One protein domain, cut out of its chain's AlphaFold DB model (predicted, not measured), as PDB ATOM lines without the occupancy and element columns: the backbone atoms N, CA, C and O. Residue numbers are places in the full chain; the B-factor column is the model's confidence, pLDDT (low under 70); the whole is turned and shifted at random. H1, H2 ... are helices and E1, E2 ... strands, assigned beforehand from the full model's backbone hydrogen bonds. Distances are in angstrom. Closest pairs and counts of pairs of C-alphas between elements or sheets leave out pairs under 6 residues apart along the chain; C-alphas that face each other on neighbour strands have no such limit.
ATOM      1  N   LEU A  46     -51.326  47.712 -43.778       95.69
ATOM      2  CA  LEU A  46     -51.222  46.695 -42.736       95.69
ATOM      3  C   LEU A  46     -52.628  46.308 -42.244       95.69
ATOM      4  O   LEU A  46     -53.354  47.183 -41.765       95.69
ATOM      5  N   PRO A  47     -53.017  45.023 -42.335       94.81
ATOM      6  CA  PRO A  47     -54.314  44.568 -41.857       94.81
ATOM      7  C   PRO A  47     -54.323  44.438 -40.326       94.81
ATOM      8  O   PRO A  47     -53.278  44.457 -39.677       94.81
ATOM      9  N   GLU A  48     -55.506  44.282 -39.732       93.62
ATOM     10  CA  GLU A  48     -55.668  44.312 -38.273       93.62
ATOM     11  C   GLU A  48     -54.884  43.202 -37.548       93.62
ATOM     12  O   GLU A  48     -54.362  43.421 -36.456       93.62
ATOM     13  N   GLU A  49     -54.740  42.023 -38.160       94.19
ATOM     14  CA  GLU A  49     -53.945  40.920 -37.611       94.19
ATOM     15  C   GLU A  49     -52.433  41.195 -37.568       94.19
ATOM     16  O   GLU A  49     -51.699  40.430 -36.944       94.19
ATOM     17  N   ALA A  50     -51.955  42.263 -38.218       96.12
ATOM     18  CA  ALA A  50     -50.567  42.703 -38.123       96.12
ATOM     19  C   ALA A  50     -50.269  43.428 -36.803       96.12
ATOM     20  O   ALA A  50     -49.099  43.598 -36.453       96.12
ATOM     21  N   PHE A  51     -51.294  43.889 -36.088       96.62
ATOM     22  CA  PHE A  51     -51.129  44.732 -34.914       96.62
ATOM     23  C   PHE A  51     -51.004  43.944 -33.607       96.62
ATOM     24  O   PHE A  51     -51.551  42.854 -33.446       96.62
ATOM     25  N   LEU A  52     -50.295  44.547 -32.654       97.25
ATOM     26  CA  LEU A  52     -50.183  44.096 -31.272       97.25
ATOM     27  C   LEU A  52     -51.051  44.963 -30.363       97.25
ATOM     28  O   LEU A  52     -51.012  46.197 -30.438       97.25
ATOM     29  N   TRP A  53     -51.770  44.307 -29.460       97.31
ATOM     30  CA  TRP A  53     -52.675  44.931 -28.499       97.31
ATOM     31  C   TRP A  53     -52.138  44.807 -27.072       97.31
ATOM     32  O   TRP A  53     -51.439  43.852 -26.748       97.31
ATOM     33  N   GLU A  54     -52.443  45.766 -26.201       96.12
ATOM     34  CA  GLU A  54     -51.940  45.771 -24.815       96.12
ATOM     35  C   GLU A  54     -52.390  44.546 -24.009       96.12
ATOM     36  O   GLU A  54     -51.617  44.006 -23.219       96.12
ATOM     37  N   GLN A  55     -53.623  44.087 -24.232       94.88
ATOM     38  CA  GLN A  55     -54.201  42.932 -23.554       94.88
ATOM     39  C   GLN A  55     -54.676  41.891 -24.564       94.88
ATOM     40  O   GLN A  55     -55.240  42.211 -25.610       94.88
ATOM     41  N   SER A  56     -54.459  40.618 -24.238       93.69
ATOM     42  CA  SER A  56     -54.886  39.505 -25.085       93.69
ATOM     43  C   SER A  56     -56.411  39.473 -25.219       93.69
ATOM     44  O   SER A  56     -57.129  39.449 -24.222       93.69
ATOM     45  N   GLY A  57     -56.903  39.468 -26.459       88.75
ATOM     46  CA  GLY A  57     -58.335  39.447 -26.771       88.75
ATOM     47  C   GLY A  57     -59.051  40.802 -26.687       88.75
ATOM     48  O   GLY A  57     -60.208  40.878 -27.102       88.75
ATOM     49  N   GLU A  58     -58.392  41.874 -26.230       93.12
ATOM     50  CA  GLU A  58     -58.973  43.222 -26.172       93.12
ATOM     51  C   GLU A  58     -58.354  44.155 -27.220       93.12
ATOM     52  O   GLU A  58     -57.150  44.391 -27.244       93.12
ATOM     53  N   LYS A  59     -59.198  44.740 -28.074       93.69
ATOM     54  CA  LYS A  59     -58.780  45.578 -29.211       93.69
ATOM     55  C   LYS A  59     -58.964  47.076 -28.951       93.69
ATOM     56  O   LYS A  59     -59.565  47.785 -29.759       93.69
ATOM     57  N   THR A  60     -58.523  47.541 -27.784       96.62
ATOM     58  CA  THR A  60     -58.750  48.913 -27.289       96.62
ATOM     59  C   THR A  60     -57.473  49.753 -27.249       96.62
ATOM     60  O   THR A  60     -57.507  50.914 -27.658       96.62
ATOM     61  N   THR A  61     -56.348  49.181 -26.819       97.56
ATOM     62  CA  THR A  61     -55.044  49.863 -26.781       97.56
ATOM     63  C   THR A  61     -54.078  49.229 -27.777       97.56
ATOM     64  O   THR A  61     -53.636  48.093 -27.596       97.56
ATOM     65  N   LEU A  62     -53.729  49.980 -28.818       96.62
ATOM     66  CA  LEU A  62     -52.830  49.565 -29.890       96.62
ATOM     67  C   LEU A  62     -51.370  49.849 -29.499       96.62
ATOM     68  O   LEU A  62     -51.025  51.008 -29.286       96.62
ATOM     69  N   ILE A  63     -50.515  48.827 -29.391       95.12
ATOM     70  CA  ILE A  63     -49.152  48.962 -28.832       95.12
ATOM     71  C   ILE A  63     -48.049  48.834 -29.880       95.12
ATOM     72  O   ILE A  63     -47.006  49.468 -29.737       95.12
ATOM     73  N   GLY A  64     -48.256  48.061 -30.947       95.88
ATOM     74  CA  GLY A  64     -47.217  47.911 -31.964       95.88
ATOM     75  C   GLY A  64     -47.607  47.067 -33.165       95.88
ATOM     76  O   GLY A  64     -48.785  46.801 -33.405       95.88
ATOM     77  N   VAL A  65     -46.597  46.624 -33.908       96.38
ATOM     78  CA  VAL A  65     -46.743  45.733 -35.066       96.38
ATOM     79  C   VAL A  65     -46.016  44.425 -34.780       96.38
ATOM     80  O   VAL A  65     -44.864  44.430 -34.345       96.38
ATOM     81  N   SER A  66     -46.686  43.301 -35.035       96.25
ATOM     82  CA  SER A  66     -46.162  41.963 -34.775       96.25
ATOM     83  C   SER A  66     -44.896  41.712 -35.605       96.25
ATOM     84  O   SER A  66     -44.948  41.780 -36.839       96.25
ATOM     85  N   PRO A  67     -43.748  41.384 -34.981       95.81
ATOM     86  CA  PRO A  67     -42.509  41.112 -35.705       95.81
ATOM     87  C   PRO A  67     -42.614  39.846 -36.562       95.81
ATOM     88  O   PRO A  67     -42.046  39.792 -37.656       95.81
ATOM     89  N   THR A  68     -43.344  38.828 -36.094       95.06
ATOM     90  CA  THR A  68     -43.526  37.561 -36.811       95.06
ATOM     91  C   THR A  68     -44.393  37.764 -38.048       95.06
ATOM     92  O   THR A  68     -44.013  37.335 -39.145       95.06
ATOM     93  N   TRP A  69     -45.505  38.493 -37.908       96.69
ATOM     94  CA  TRP A  69     -46.360  38.851 -39.034       96.69
ATOM     95  C   TRP A  69     -45.619  39.746 -40.033       96.69
ATOM     96  O   TRP A  69     -45.616  39.457 -41.234       96.69
ATOM     97  N   TYR A  70     -44.949  40.797 -39.549       96.25
ATOM     98  CA  TYR A  70     -44.273  41.781 -40.396       96.25
ATOM     99  C   TYR A  70     -43.127  41.157 -41.186       96.25
ATOM    100  O   TYR A  70     -43.002  41.393 -42.387       96.25
ATOM    101  N   LYS A  71     -42.336  40.274 -40.563       96.12
ATOM    102  CA  LYS A  71     -41.286  39.544 -41.277       96.12
ATOM    103  C   LYS A  71     -41.866  38.738 -42.442       96.12
ATOM    104  O   LYS A  71     -41.393  38.875 -43.565       96.12
ATOM    105  N   LYS A  72     -42.899  37.930 -42.189       96.31
ATOM    106  CA  LYS A  72     -43.504  37.038 -43.191       96.31
ATOM    107  C   LYS A  72     -44.174  37.797 -44.340       96.31
ATOM    108  O   LYS A  72     -44.145  37.338 -45.483       96.31
ATOM    109  N   ASN A  73     -44.832  38.913 -44.035       95.31
ATOM    110  CA  ASN A  73     -45.714  39.587 -44.986       95.31
ATOM    111  C   ASN A  73     -45.109  40.837 -45.624       95.31
ATOM    112  O   ASN A  73     -45.534  41.180 -46.720       95.31
ATOM    113  N   VAL A  74     -44.120  41.470 -44.990       96.06
ATOM    114  CA  VAL A  74     -43.493  42.710 -45.467       96.06
ATOM    115  C   VAL A  74     -42.020  42.472 -45.792       96.06
ATOM    116  O   VAL A  74     -41.619  42.632 -46.944       96.06
ATOM    117  N   THR A  75     -41.220  42.026 -44.817       95.31
ATOM    118  CA  THR A  75     -39.764  41.863 -44.995       95.31
ATOM    119  C   THR A  75     -39.422  40.792 -46.030       95.31
ATOM    120  O   THR A  75     -38.718  41.077 -46.990       95.31
ATOM    121  N   ASP A  76     -39.952  39.576 -45.880       96.44
ATOM    122  CA  ASP A  76     -39.650  38.439 -46.763       96.44
ATOM    123  C   ASP A  76     -40.227  38.631 -48.180       96.44
ATOM    124  O   ASP A  76     -39.799  37.964 -49.122       96.44
ATOM    125  N   LYS A  77     -41.186  39.555 -48.339       95.44
ATOM    126  CA  LYS A  77     -41.779  39.940 -49.629       95.44
ATOM    127  C   LYS A  77     -41.141  41.186 -50.251       95.44
ATOM    128  O   LYS A  77     -41.593  41.603 -51.312       95.44
ATOM    129  N   ASN A  78     -40.106  41.763 -49.631       94.25
ATOM    130  CA  ASN A  78     -39.436  42.988 -50.084       94.25
ATOM    131  C   ASN A  78     -40.398  44.168 -50.325       94.25
ATOM    132  O   ASN A  78     -40.267  44.894 -51.304       94.25
ATOM    133  N   ILE A  79     -41.377  44.357 -49.438       95.62
ATOM    134  CA  ILE A  79     -42.278  45.516 -49.483       95.62
ATOM    135  C   ILE A  79     -41.566  46.727 -48.888       95.62
ATOM    136  O   ILE A  79     -41.040  46.626 -47.776       95.62
ATOM    137  N   ASP A  80     -41.560  47.861 -49.590       94.81
ATOM    138  CA  ASP A  80     -40.785  49.052 -49.215       94.81
ATOM    139  C   ASP A  80     -41.595  50.164 -48.562       94.81
ATOM    140  O   ASP A  80     -41.046  50.898 -47.740       94.81
ATOM    141  N   PHE A  81     -42.891  50.241 -48.851       96.38
ATOM    142  CA  PHE A  81     -43.769  51.267 -48.304       96.38
ATOM    143  C   PHE A  81     -45.018  50.641 -47.700       96.38
ATOM    144  O   PHE A  81     -45.702  49.847 -48.349       96.38
ATOM    145  N   VAL A  82     -45.322  51.017 -46.459       96.62
ATOM    146  CA  VAL A  82     -46.492  50.539 -45.721       96.62
ATOM    147  C   VAL A  82     -47.353  51.703 -45.247       96.62
ATOM    148  O   VAL A  82     -46.858  52.808 -45.008       96.62
ATOM    149  N   SER A  83     -48.645  51.444 -45.088       96.38
ATOM    150  CA  SER A  83     -49.594  52.358 -44.456       96.38
ATOM    151  C   SER A  83     -50.298  51.675 -43.290       96.38
ATOM    152  O   SER A  83     -50.410  50.449 -43.233       96.38
ATOM    153  N   VAL A  84     -50.761  52.477 -42.335       96.00
ATOM    154  CA  VAL A  84     -51.536  51.998 -41.188       96.00
ATOM    155  C   VAL A  84     -52.919  52.617 -41.229       96.00
ATOM    156  O   VAL A  84     -53.051  53.837 -41.231       96.00
ATOM    157  N   LYS A  85     -53.950  51.780 -41.178       95.88
ATOM    158  CA  LYS A  85     -55.323  52.216 -40.949       95.88
ATOM    159  C   LYS A  85     -55.725  51.884 -39.523       95.88
ATOM    160  O   LYS A  85     -55.688  50.724 -39.125       95.88
ATOM    161  N   ILE A  86     -56.074  52.902 -38.741       97.12
ATOM    162  CA  ILE A  86     -56.377  52.719 -37.320       97.12
ATOM    163  C   ILE A  86     -57.745  52.027 -37.165       97.12
ATOM    164  O   ILE A  86     -58.746  52.561 -37.657       97.12
ATOM    165  N   PRO A  87     -57.821  50.863 -36.482       95.62
ATOM    166  CA  PRO A  87     -59.076  50.128 -36.312       95.62
ATOM    167  C   PRO A  87     -60.147  50.911 -35.544       95.62
ATOM    168  O   PRO A  87     -59.830  51.705 -34.655       95.62
ATOM    169  N   THR A  88     -61.421  50.621 -35.827       95.50
ATOM    170  CA  THR A  88     -62.592  51.321 -35.260       95.50
ATOM    171  C   THR A  88     -62.705  51.212 -33.741       95.50
ATOM    172  O   THR A  88     -63.191  52.137 -33.096       95.50
ATOM    173  N   THR A  89     -62.275  50.087 -33.159       95.62
ATOM    174  CA  THR A  89     -62.354  49.822 -31.713       95.62
ATOM    175  C   THR A  89     -61.202  50.435 -30.921       95.62
ATOM    176  O   THR A  89     -61.243  50.422 -29.691       95.62
ATOM    177  N   THR A  90     -60.183  50.972 -31.601       97.94
ATOM    178  CA  THR A  90     -59.013  51.566 -30.954       97.94
ATOM    179  C   THR A  90     -59.435  52.789 -30.149       97.94
ATOM    180  O   THR A  90     -59.886  53.787 -30.707       97.94
ATOM    181  N   VAL A  91     -59.236  52.729 -28.836       98.50
ATOM    182  CA  VAL A  91     -59.455  53.833 -27.892       98.50
ATOM    183  C   VAL A  91     -58.157  54.598 -27.643       98.50
ATOM    184  O   VAL A  91     -58.174  55.820 -27.486       98.50
ATOM    185  N   LYS A  92     -57.016  53.903 -27.641       98.50
ATOM    186  CA  LYS A  92     -55.698  54.482 -27.381       98.50
ATOM    187  C   LYS A  92     -54.656  53.927 -28.348       98.50
ATOM    188  O   LYS A  92     -54.571  52.717 -28.539       98.50
ATOM    189  N   ILE A  93     -53.827  54.807 -28.904       98.31
ATOM    190  CA  ILE A  93     -52.564  54.426 -29.547       98.31
ATOM    191  C   ILE A  93     -51.467  54.612 -28.508       98.31
ATOM    192  O   ILE A  93     -51.277  55.716 -28.001       98.31
ATOM    193  N   GLY A  94     -50.810  53.515 -28.156       95.69
ATOM    194  CA  GLY A  94     -49.795  53.447 -27.121       95.69
ATOM    195  C   GLY A  94     -48.461  54.084 -27.512       95.69
ATOM    196  O   GLY A  94     -48.258  54.502 -28.660       95.69
ATOM    197  N   PRO A  95     -47.541  54.170 -26.540       92.56
ATOM    198  CA  PRO A  95     -46.270  54.842 -26.728       92.56
ATOM    199  C   PRO A  95     -45.435  54.166 -27.816       92.56
ATOM    200  O   PRO A  95     -45.374  52.944 -27.920       92.56
ATOM    201  N   SER A  96     -44.778  54.980 -28.638       91.50
ATOM    202  CA  SER A  96     -43.903  54.542 -29.735       91.50
ATOM    203  C   SER A  96     -44.521  53.613 -30.794       91.50
ATOM    204  O   SER A  96     -43.762  53.166 -31.644       91.50
ATOM    205  N   PHE A  97     -45.839  53.356 -30.798       95.38
ATOM    206  CA  PHE A  97     -46.545  52.377 -31.650       95.38
ATOM    207  C   PHE A  97     -45.886  52.080 -33.013       95.38
ATOM    208  O   PHE A  97     -45.466  50.954 -33.272       95.38
ATOM    209  N   ALA A  98     -45.766  53.097 -33.867       92.94
ATOM    210  CA  ALA A  98     -45.119  53.013 -35.175       92.94
ATOM    211  C   ALA A  98     -43.983  54.042 -35.344       92.94
ATOM    212  O   ALA A  98     -43.498  54.275 -36.453       92.94
ATOM    213  N   GLY A  99     -43.567  54.673 -34.244       89.25
ATOM    214  CA  GLY A  99     -42.444  55.603 -34.204       89.25
ATOM    215  C   GLY A  99     -41.092  54.894 -34.305       89.25
ATOM    216  O   GLY A  99     -40.994  53.668 -34.265       89.25
ATOM    217  N   ALA A 100     -40.004  55.667 -34.374       90.62
ATOM    218  CA  ALA A 100     -38.641  55.125 -34.474       90.62
ATOM    219  C   ALA A 100     -38.200  54.270 -33.268       90.62
ATOM    220  O   ALA A 100     -37.205  53.553 -33.356       90.62
ATOM    221  N   TYR A 101     -38.943  54.331 -32.162       86.31
ATOM    222  CA  TYR A 101     -38.746  53.507 -30.969       86.31
ATOM    223  C   TYR A 101     -39.779  52.379 -30.855       86.31
ATOM    224  O   TYR A 101     -39.923  51.794 -29.790       86.31
ATOM    225  N   GLY A 102     -40.501  52.047 -31.929       78.75
ATOM    226  CA  GLY A 102     -41.606  51.085 -31.895       78.75
ATOM    227  C   GLY A 102     -41.244  49.663 -31.486       78.75
ATOM    228  O   GLY A 102     -42.148  48.873 -31.268       78.75
ATOM    229  N   SER A 103     -39.961  49.337 -31.311       83.06
ATOM    230  CA  SER A 103     -39.509  48.056 -30.763       83.06
ATOM    231  C   SER A 103     -39.303  48.037 -29.245       83.06
ATOM    232  O   SER A 103     -38.733  47.083 -28.724       83.06
ATOM    233  N   SER A 104     -39.702  49.092 -28.525       85.38
ATOM    234  CA  SER A 104     -39.507  49.213 -27.070       85.38
ATOM    235  C   SER A 104     -40.678  48.709 -26.223       85.38
ATOM    236  O   SER A 104     -40.620  48.817 -25.000       85.38
ATOM    237  N   HIS A 105     -41.742  48.201 -26.848       90.44
ATOM    238  CA  HIS A 105     -42.962  47.771 -26.167       90.44
ATOM    239  C   HIS A 105     -43.397  46.390 -26.649       90.44
ATOM    240  O   HIS A 105     -43.225  46.047 -27.821       90.44
ATOM    241  N   SER A 106     -43.997  45.626 -25.743       93.75
ATOM    242  CA  SER A 106     -44.522  44.292 -26.018       93.75
ATOM    243  C   SER A 106     -46.046  44.312 -25.967       93.75
ATOM    244  O   SER A 106     -46.635  45.006 -25.138       93.75
ATOM    245  N   GLY A 107     -46.688  43.526 -26.822       95.31
ATOM    246  CA  GLY A 107     -48.141  43.371 -26.854       95.31
ATOM    247  C   GLY A 107     -48.539  41.988 -27.352       95.31
ATOM    248  O   GLY A 107     -47.686  41.177 -27.700       95.31
ATOM    249  N   TYR A 108     -49.833  41.708 -27.368       97.19
ATOM    250  CA  TYR A 108     -50.401  40.429 -27.771       97.19
ATOM    251  C   TYR A 108     -50.865  40.478 -29.225       97.19
ATOM    252  O   TYR A 108     -51.592  41.393 -29.623       97.19
ATOM    253  N   ASN A 109     -50.450  39.490 -30.014       94.94
ATOM    254  CA  ASN A 109     -50.925  39.301 -31.382       94.94
ATOM    255  C   ASN A 109     -52.318  38.634 -31.412       94.94
ATOM    256  O   ASN A 109     -52.918  38.340 -30.375       94.94
ATOM    257  N   SER A 110     -52.839  38.380 -32.613       90.25
ATOM    258  CA  SER A 110     -54.161  37.769 -32.834       90.25
ATOM    259  C   SER A 110     -54.307  36.339 -32.294       90.25
ATOM    260  O   SER A 110     -55.427  35.927 -31.995       90.25
ATOM    261  N   ASP A 111     -53.201  35.618 -32.097       92.75
ATOM    262  CA  ASP A 111     -53.169  34.285 -31.483       92.75
ATOM    263  C   ASP A 111     -53.051  34.345 -29.943       92.75
ATOM    264  O   ASP A 111     -52.980  33.313 -29.272       92.75
ATOM    265  N   GLY A 112     -53.017  35.550 -29.362       93.50
ATOM    266  CA  GLY A 112     -52.861  35.768 -27.925       93.50
ATOM    267  C   GLY A 112     -51.433  35.552 -27.415       93.50
ATOM    268  O   GLY A 112     -51.233  35.392 -26.209       93.50
ATOM    269  N   ILE A 113     -50.443  35.543 -28.308       94.94
ATOM    270  CA  ILE A 113     -49.021  35.407 -27.977       94.94
ATOM    271  C   ILE A 113     -48.428  36.798 -27.769       94.94
ATOM    272  O   ILE A 113     -48.634  37.696 -28.584       94.94
ATOM    273  N   GLN A 114     -47.682  36.969 -26.677       96.94
ATOM    274  CA  GLN A 114     -46.967  38.209 -26.402       96.94
ATOM    275  C   GLN A 114     -45.689  38.291 -27.244       96.94
ATOM    276  O   GLN A 114     -44.882  37.361 -27.245       96.94
ATOM    277  N   GLU A 115     -45.494  39.411 -27.928       95.69
ATOM    278  CA  GLU A 115     -44.349  39.684 -28.792       95.69
ATOM    279  C   GLU A 115     -43.828  41.103 -28.550       95.69
ATOM    280  O   GLU A 115     -44.601  42.015 -28.243       95.69
ATOM    281  N   ASP A 116     -42.523  41.302 -28.728       94.69
ATOM    282  CA  ASP A 116     -41.925  42.636 -28.789       94.69
ATOM    283  C   ASP A 116     -42.193  43.241 -30.164       94.69
ATOM    284  O   ASP A 116     -41.911  42.621 -31.189       94.69
ATOM    285  N   SER A 117     -42.743  44.451 -30.198       95.12
ATOM    286  CA  SER A 117     -43.110  45.116 -31.446       95.12
ATOM    287  C   SER A 117     -41.901  45.325 -32.369       95.12
ATOM    288  O   SER A 117     -40.747  45.392 -31.943       95.12
ATOM    289  N   THR A 118     -42.150  45.423 -33.673       94.94
ATOM    290  CA  THR A 118     -41.117  45.753 -34.658       94.94
ATOM    291  C   THR A 118     -41.141  47.235 -35.033       94.94
ATOM    292  O   THR A 118     -42.190  47.874 -35.064       94.94
ATOM    293  N   ASN A 119     -39.972  47.799 -35.345       94.56
ATOM    294  CA  ASN A 119     -39.869  49.178 -35.812       94.56
ATOM    295  C   ASN A 119     -40.194  49.265 -37.312       94.56
ATOM    296  O   ASN A 119     -39.456  48.733 -38.144       94.56
ATOM    297  N   ILE A 120     -41.262  49.992 -37.649       95.00
ATOM    298  CA  ILE A 120     -41.710  50.203 -39.033       95.00
ATOM    299  C   ILE A 120     -41.448  51.622 -39.565       95.00
ATOM    300  O   ILE A 120     -41.797  51.919 -40.709       95.00
ATOM    301  N   SER A 121     -40.812  52.506 -38.785       94.62
ATOM    302  CA  SER A 121     -40.696  53.939 -39.108       94.62
ATOM    303  C   SER A 121     -39.959  54.228 -40.420       94.62
ATOM    304  O   SER A 121     -40.225  55.232 -41.077       94.62
ATOM    305  N   GLY A 122     -39.056  53.334 -40.835       93.81
ATOM    306  CA  GLY A 122     -38.327  53.452 -42.099       93.81
ATOM    307  C   GLY A 122     -39.177  53.190 -43.347       93.81
ATOM    308  O   GLY A 122     -38.780  53.611 -44.431       93.81
ATOM    309  N   LYS A 123     -40.331  52.520 -43.215       95.44
ATOM    310  CA  LYS A 123     -41.209  52.139 -44.339       95.44
ATOM    311  C   LYS A 123     -42.610  52.760 -44.265       95.44
ATOM    312  O   LYS A 123     -43.331  52.740 -45.258       95.44
ATOM    313  N   LEU A 124     -43.007  53.308 -43.114       96.50
ATOM    314  CA  LEU A 124     -44.321  53.924 -42.923       96.50
ATOM    315  C   LEU A 124     -44.424  55.275 -43.650       96.50
ATOM    316  O   LEU A 124     -43.657  56.192 -43.357       96.50
ATOM    317  N   VAL A 125     -45.401  55.404 -44.554       96.56
ATOM    318  CA  VAL A 125     -45.621  56.634 -45.347       96.56
ATOM    319  C   VAL A 125     -46.951  57.337 -45.090       96.56
ATOM    320  O   VAL A 125     -47.041  58.544 -45.306       96.56
ATOM    321  N   ALA A 126     -47.961  56.614 -44.598       96.12
ATOM    322  CA  ALA A 126     -49.305  57.142 -44.378       96.12
ATOM    323  C   ALA A 126     -49.984  56.489 -43.164       96.12
ATOM    324  O   ALA A 126     -49.795  55.299 -42.897       96.12
ATOM    325  N   VAL A 127     -50.804  57.271 -42.456       96.88
ATOM    326  CA  VAL A 127     -51.664  56.794 -41.366       96.88
ATOM    327  C   VAL A 127     -53.078  57.331 -41.571       96.88
ATOM    328  O   VAL A 127     -53.277  58.544 -41.623       96.88
ATOM    329  N   ASP A 128     -54.052  56.431 -41.672       96.50
ATOM    330  CA  ASP A 128     -55.466  56.753 -41.854       96.50
ATOM    331  C   ASP A 128     -56.238  56.619 -40.530       96.50
ATOM    332  O   ASP A 128     -56.350  55.535 -39.953       96.50
ATOM    333  N   PHE A 129     -56.803  57.737 -40.071       97.75
ATOM    334  CA  PHE A 129     -57.651  57.831 -38.876       97.75
ATOM    335  C   PHE A 129     -59.152  57.886 -39.207       97.75
ATOM    336  O   PHE A 129     -59.973  58.048 -38.305       97.75
ATOM    337  N   SER A 130     -59.543  57.765 -40.480       95.50
ATOM    338  CA  SER A 130     -60.914  58.007 -40.954       95.50
ATOM    339  C   SER A 130     -61.979  57.133 -40.288       95.50
ATOM    340  O   SER A 130     -63.126  57.569 -40.189       95.50
ATOM    341  N   GLN A 131     -61.600  55.937 -39.823       94.69
ATOM    342  CA  GLN A 131     -62.466  54.971 -39.138       94.69
ATOM    343  C   GLN A 131     -62.244  54.918 -37.617       94.69
ATOM    344  O   GLN A 131     -62.944  54.184 -36.929       94.69
ATOM    345  N   ALA A 132     -61.300  55.685 -37.063       96.75
ATOM    346  CA  ALA A 132     -60.907  55.623 -35.653       96.75
ATOM    347  C   ALA A 132     -61.890  56.378 -34.731       96.75
ATOM    348  O   ALA A 132     -61.515  57.289 -33.991       96.75
ATOM    349  N   THR A 133     -63.172  56.014 -34.787       97.19
ATOM    350  CA  THR A 133     -64.277  56.755 -34.157       97.19
ATOM    351  C   THR A 133     -64.288  56.688 -32.631       97.19
ATOM    352  O   THR A 133     -64.936  57.516 -31.995       97.19
ATOM    353  N   GLU A 134     -63.589  55.726 -32.025       98.12
ATOM    354  CA  GLU A 134     -63.456  55.603 -30.566       98.12
ATOM    355  C   GLU A 134     -62.110  56.099 -30.022       98.12
ATOM    356  O   GLU A 134     -61.925  56.133 -28.805       98.12
ATOM    357  N   LEU A 135     -61.195  56.539 -30.895       98.75
ATOM    358  CA  LEU A 135     -59.851  56.959 -30.504       98.75
ATOM    359  C   LEU A 135     -59.909  58.230 -29.656       98.75
ATOM    360  O   LEU A 135     -60.429  59.245 -30.112       98.75
ATOM    361  N   ARG A 136     -59.332  58.174 -28.452       98.62
ATOM    362  CA  ARG A 136     -59.273  59.261 -27.461       98.62
ATOM    363  C   ARG A 136     -57.860  59.750 -27.178       98.62
ATOM    364  O   ARG A 136     -57.677  60.931 -26.893       98.62
ATOM    365  N   THR A 137     -56.864  58.875 -27.267       98.56
ATOM    366  CA  THR A 137     -55.496  59.209 -26.855       98.56
ATOM    367  C   THR A 137     -54.483  58.761 -27.895       98.56
ATOM    368  O   THR A 137     -54.476  57.600 -28.307       98.56
ATOM    369  N   ILE A 138     -53.597  59.683 -28.270       98.50
ATOM    370  CA  ILE A 138     -52.373  59.400 -29.019       98.50
ATOM    371  C   ILE A 138     -51.207  59.644 -28.064       98.50
ATOM    372  O   ILE A 138     -50.922  60.786 -27.699       98.50
ATOM    373  N   ASP A 139     -50.588  58.561 -27.604       96.06
ATOM    374  CA  ASP A 139     -49.570  58.601 -26.558       96.06
ATOM    375  C   ASP A 139     -48.195  59.059 -27.095       96.06
ATOM    376  O   ASP A 139     -47.993  59.321 -28.288       96.06
ATOM    377  N   VAL A 140     -47.239  59.189 -26.180       93.00
ATOM    378  CA  VAL A 140     -45.892  59.700 -26.410       93.00
ATOM    379  C   VAL A 140     -45.208  58.940 -27.540       93.00
ATOM    380  O   VAL A 140     -45.149  57.714 -27.545       93.00
ATOM    381  N   GLN A 141     -44.642  59.675 -28.498       93.81
ATOM    382  CA  GLN A 141     -43.878  59.113 -29.622       93.81
ATOM    383  C   GLN A 141     -44.639  58.127 -30.530       93.81
ATOM    384  O   GLN A 141     -43.986  57.492 -31.356       93.81
ATOM    385  N   ALA A 142     -45.972  58.018 -30.448       96.50
ATOM    386  CA  ALA A 142     -46.769  57.056 -31.225       96.50
ATOM    387  C   ALA A 142     -46.366  56.957 -32.714       96.50
ATOM    388  O   ALA A 142     -46.239  55.855 -33.245       96.50
ATOM    389  N   PHE A 143     -46.090  58.098 -33.355       97.25
ATOM    390  CA  PHE A 143     -45.574  58.233 -34.724       97.25
ATOM    391  C   PHE A 143     -44.329  59.137 -34.780       97.25
ATOM    392  O   PHE A 143     -44.045  59.790 -35.786       97.25
ATOM    393  N   GLY A 144     -43.580  59.210 -33.679       95.94
ATOM    394  CA  GLY A 144     -42.405  60.062 -33.559       95.94
ATOM    395  C   GLY A 144     -41.259  59.586 -34.452       95.94
ATOM    396  O   GLY A 144     -40.942  58.399 -34.516       95.94
ATOM    397  N   TYR A 145     -40.594  60.536 -35.098       96.12
ATOM    398  CA  TYR A 145     -39.422  60.377 -35.958       96.12
ATOM    399  C   TYR A 145     -39.654  59.471 -37.180       96.12
ATOM    400  O   TYR A 145     -38.731  58.811 -37.658       96.12
ATOM    401  N   VAL A 146     -40.883  59.445 -37.703       96.81
ATOM    402  CA  VAL A 146     -41.237  58.757 -38.956       96.81
ATOM    403  C   VAL A 146     -41.045  59.727 -40.126       96.81
ATOM    404  O   VAL A 146     -41.983  60.384 -40.575       96.81
ATOM    405  N   SER A 147     -39.811  59.854 -40.621       95.31
ATOM    406  CA  SER A 147     -39.445  60.864 -41.631       95.31
ATOM    407  C   SER A 147     -40.175  60.722 -42.971       95.31
ATOM    408  O   SER A 147     -40.214  61.676 -43.741       95.31
ATOM    409  N   ASN A 148     -40.736  59.546 -43.258       94.81
ATOM    410  CA  ASN A 148     -41.435  59.250 -44.509       94.81
ATOM    411  C   ASN A 148     -42.953  59.497 -44.433       94.81
ATOM    412  O   ASN A 148     -43.630  59.426 -45.457       94.81
ATOM    413  N   LEU A 149     -43.488  59.829 -43.251       96.75
ATOM    414  CA  LEU A 149     -44.897  60.175 -43.063       96.75
ATOM    415  C   LEU A 149     -45.148  61.598 -43.578       96.75
ATOM    416  O   LEU A 149     -44.678  62.549 -42.958       96.75
ATOM    417  N   THR A 150     -45.839  61.739 -44.714       93.25
ATOM    418  CA  THR A 150     -45.899  63.006 -45.486       93.25
ATOM    419  C   THR A 150     -47.292  63.629 -45.609       93.25
ATOM    420  O   THR A 150     -47.416  64.845 -45.799       93.25
TER     421      THR A 150
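What this domain is: This is residues 46 to 150 of the 916 residues of an uncharacterized protein of Butyricicoccus sp. AF22-28AC (UniProt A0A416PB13). With little regular structure, the chain winds in two stacked turns, E3 and the stretch after it, then E6 and the stretch after it; the hairpins E1-E2 and E4-E5, with H1 beside them, cap one end. The printed part has 105 residues, 37 in named elements, in the order E1 E2 H1 E3 E4 E5 E6, class mixed. It is compact, with a radius of gyration of the C-alphas of 12.3 A and spans of 31 by 30 by 23 A.

How they stand to each other: E1, residues 51 to 55, and E2, residues 58 to 65, form an antiparallel hairpin, with N 52 and O 64 2.8 A apart. E2 bends by 89 degrees at residue 61; its residues 61 to 62 pair parallel with residues 92 to 93, and these with residues 137 to 138. In H1, residues 67 to 75, every O i to N i+4 pair is within hydrogen-bond range. E3, residues 82 to 85, and E6, residues 124 to 128, are parallel at 18 degrees, with N 128 and O 84 2.8 A apart. E4, residues 106 to 108, and E5, residues 114 to 116, form an antiparallel hairpin, with N 115 and O 107 2.8 A apart. The closest C-alphas of E1 and E4, Leu 52 and Gly 107, are 4.9 A apart.

Where its parts are: E1 begins at C-alpha 51 (-51.129, 44.732, -34.914); E6, 11.5 A long, ends at C-alpha 128 (-55.466, 56.753, -41.854). E2 is 15.3 A long.

The domain as a whole: The C-alphas farthest apart, of Asp 76 and Arg 136, are 34.5 A apart. The printed part has no cut; the link E3 to E4 is long. No printed residue is under 70.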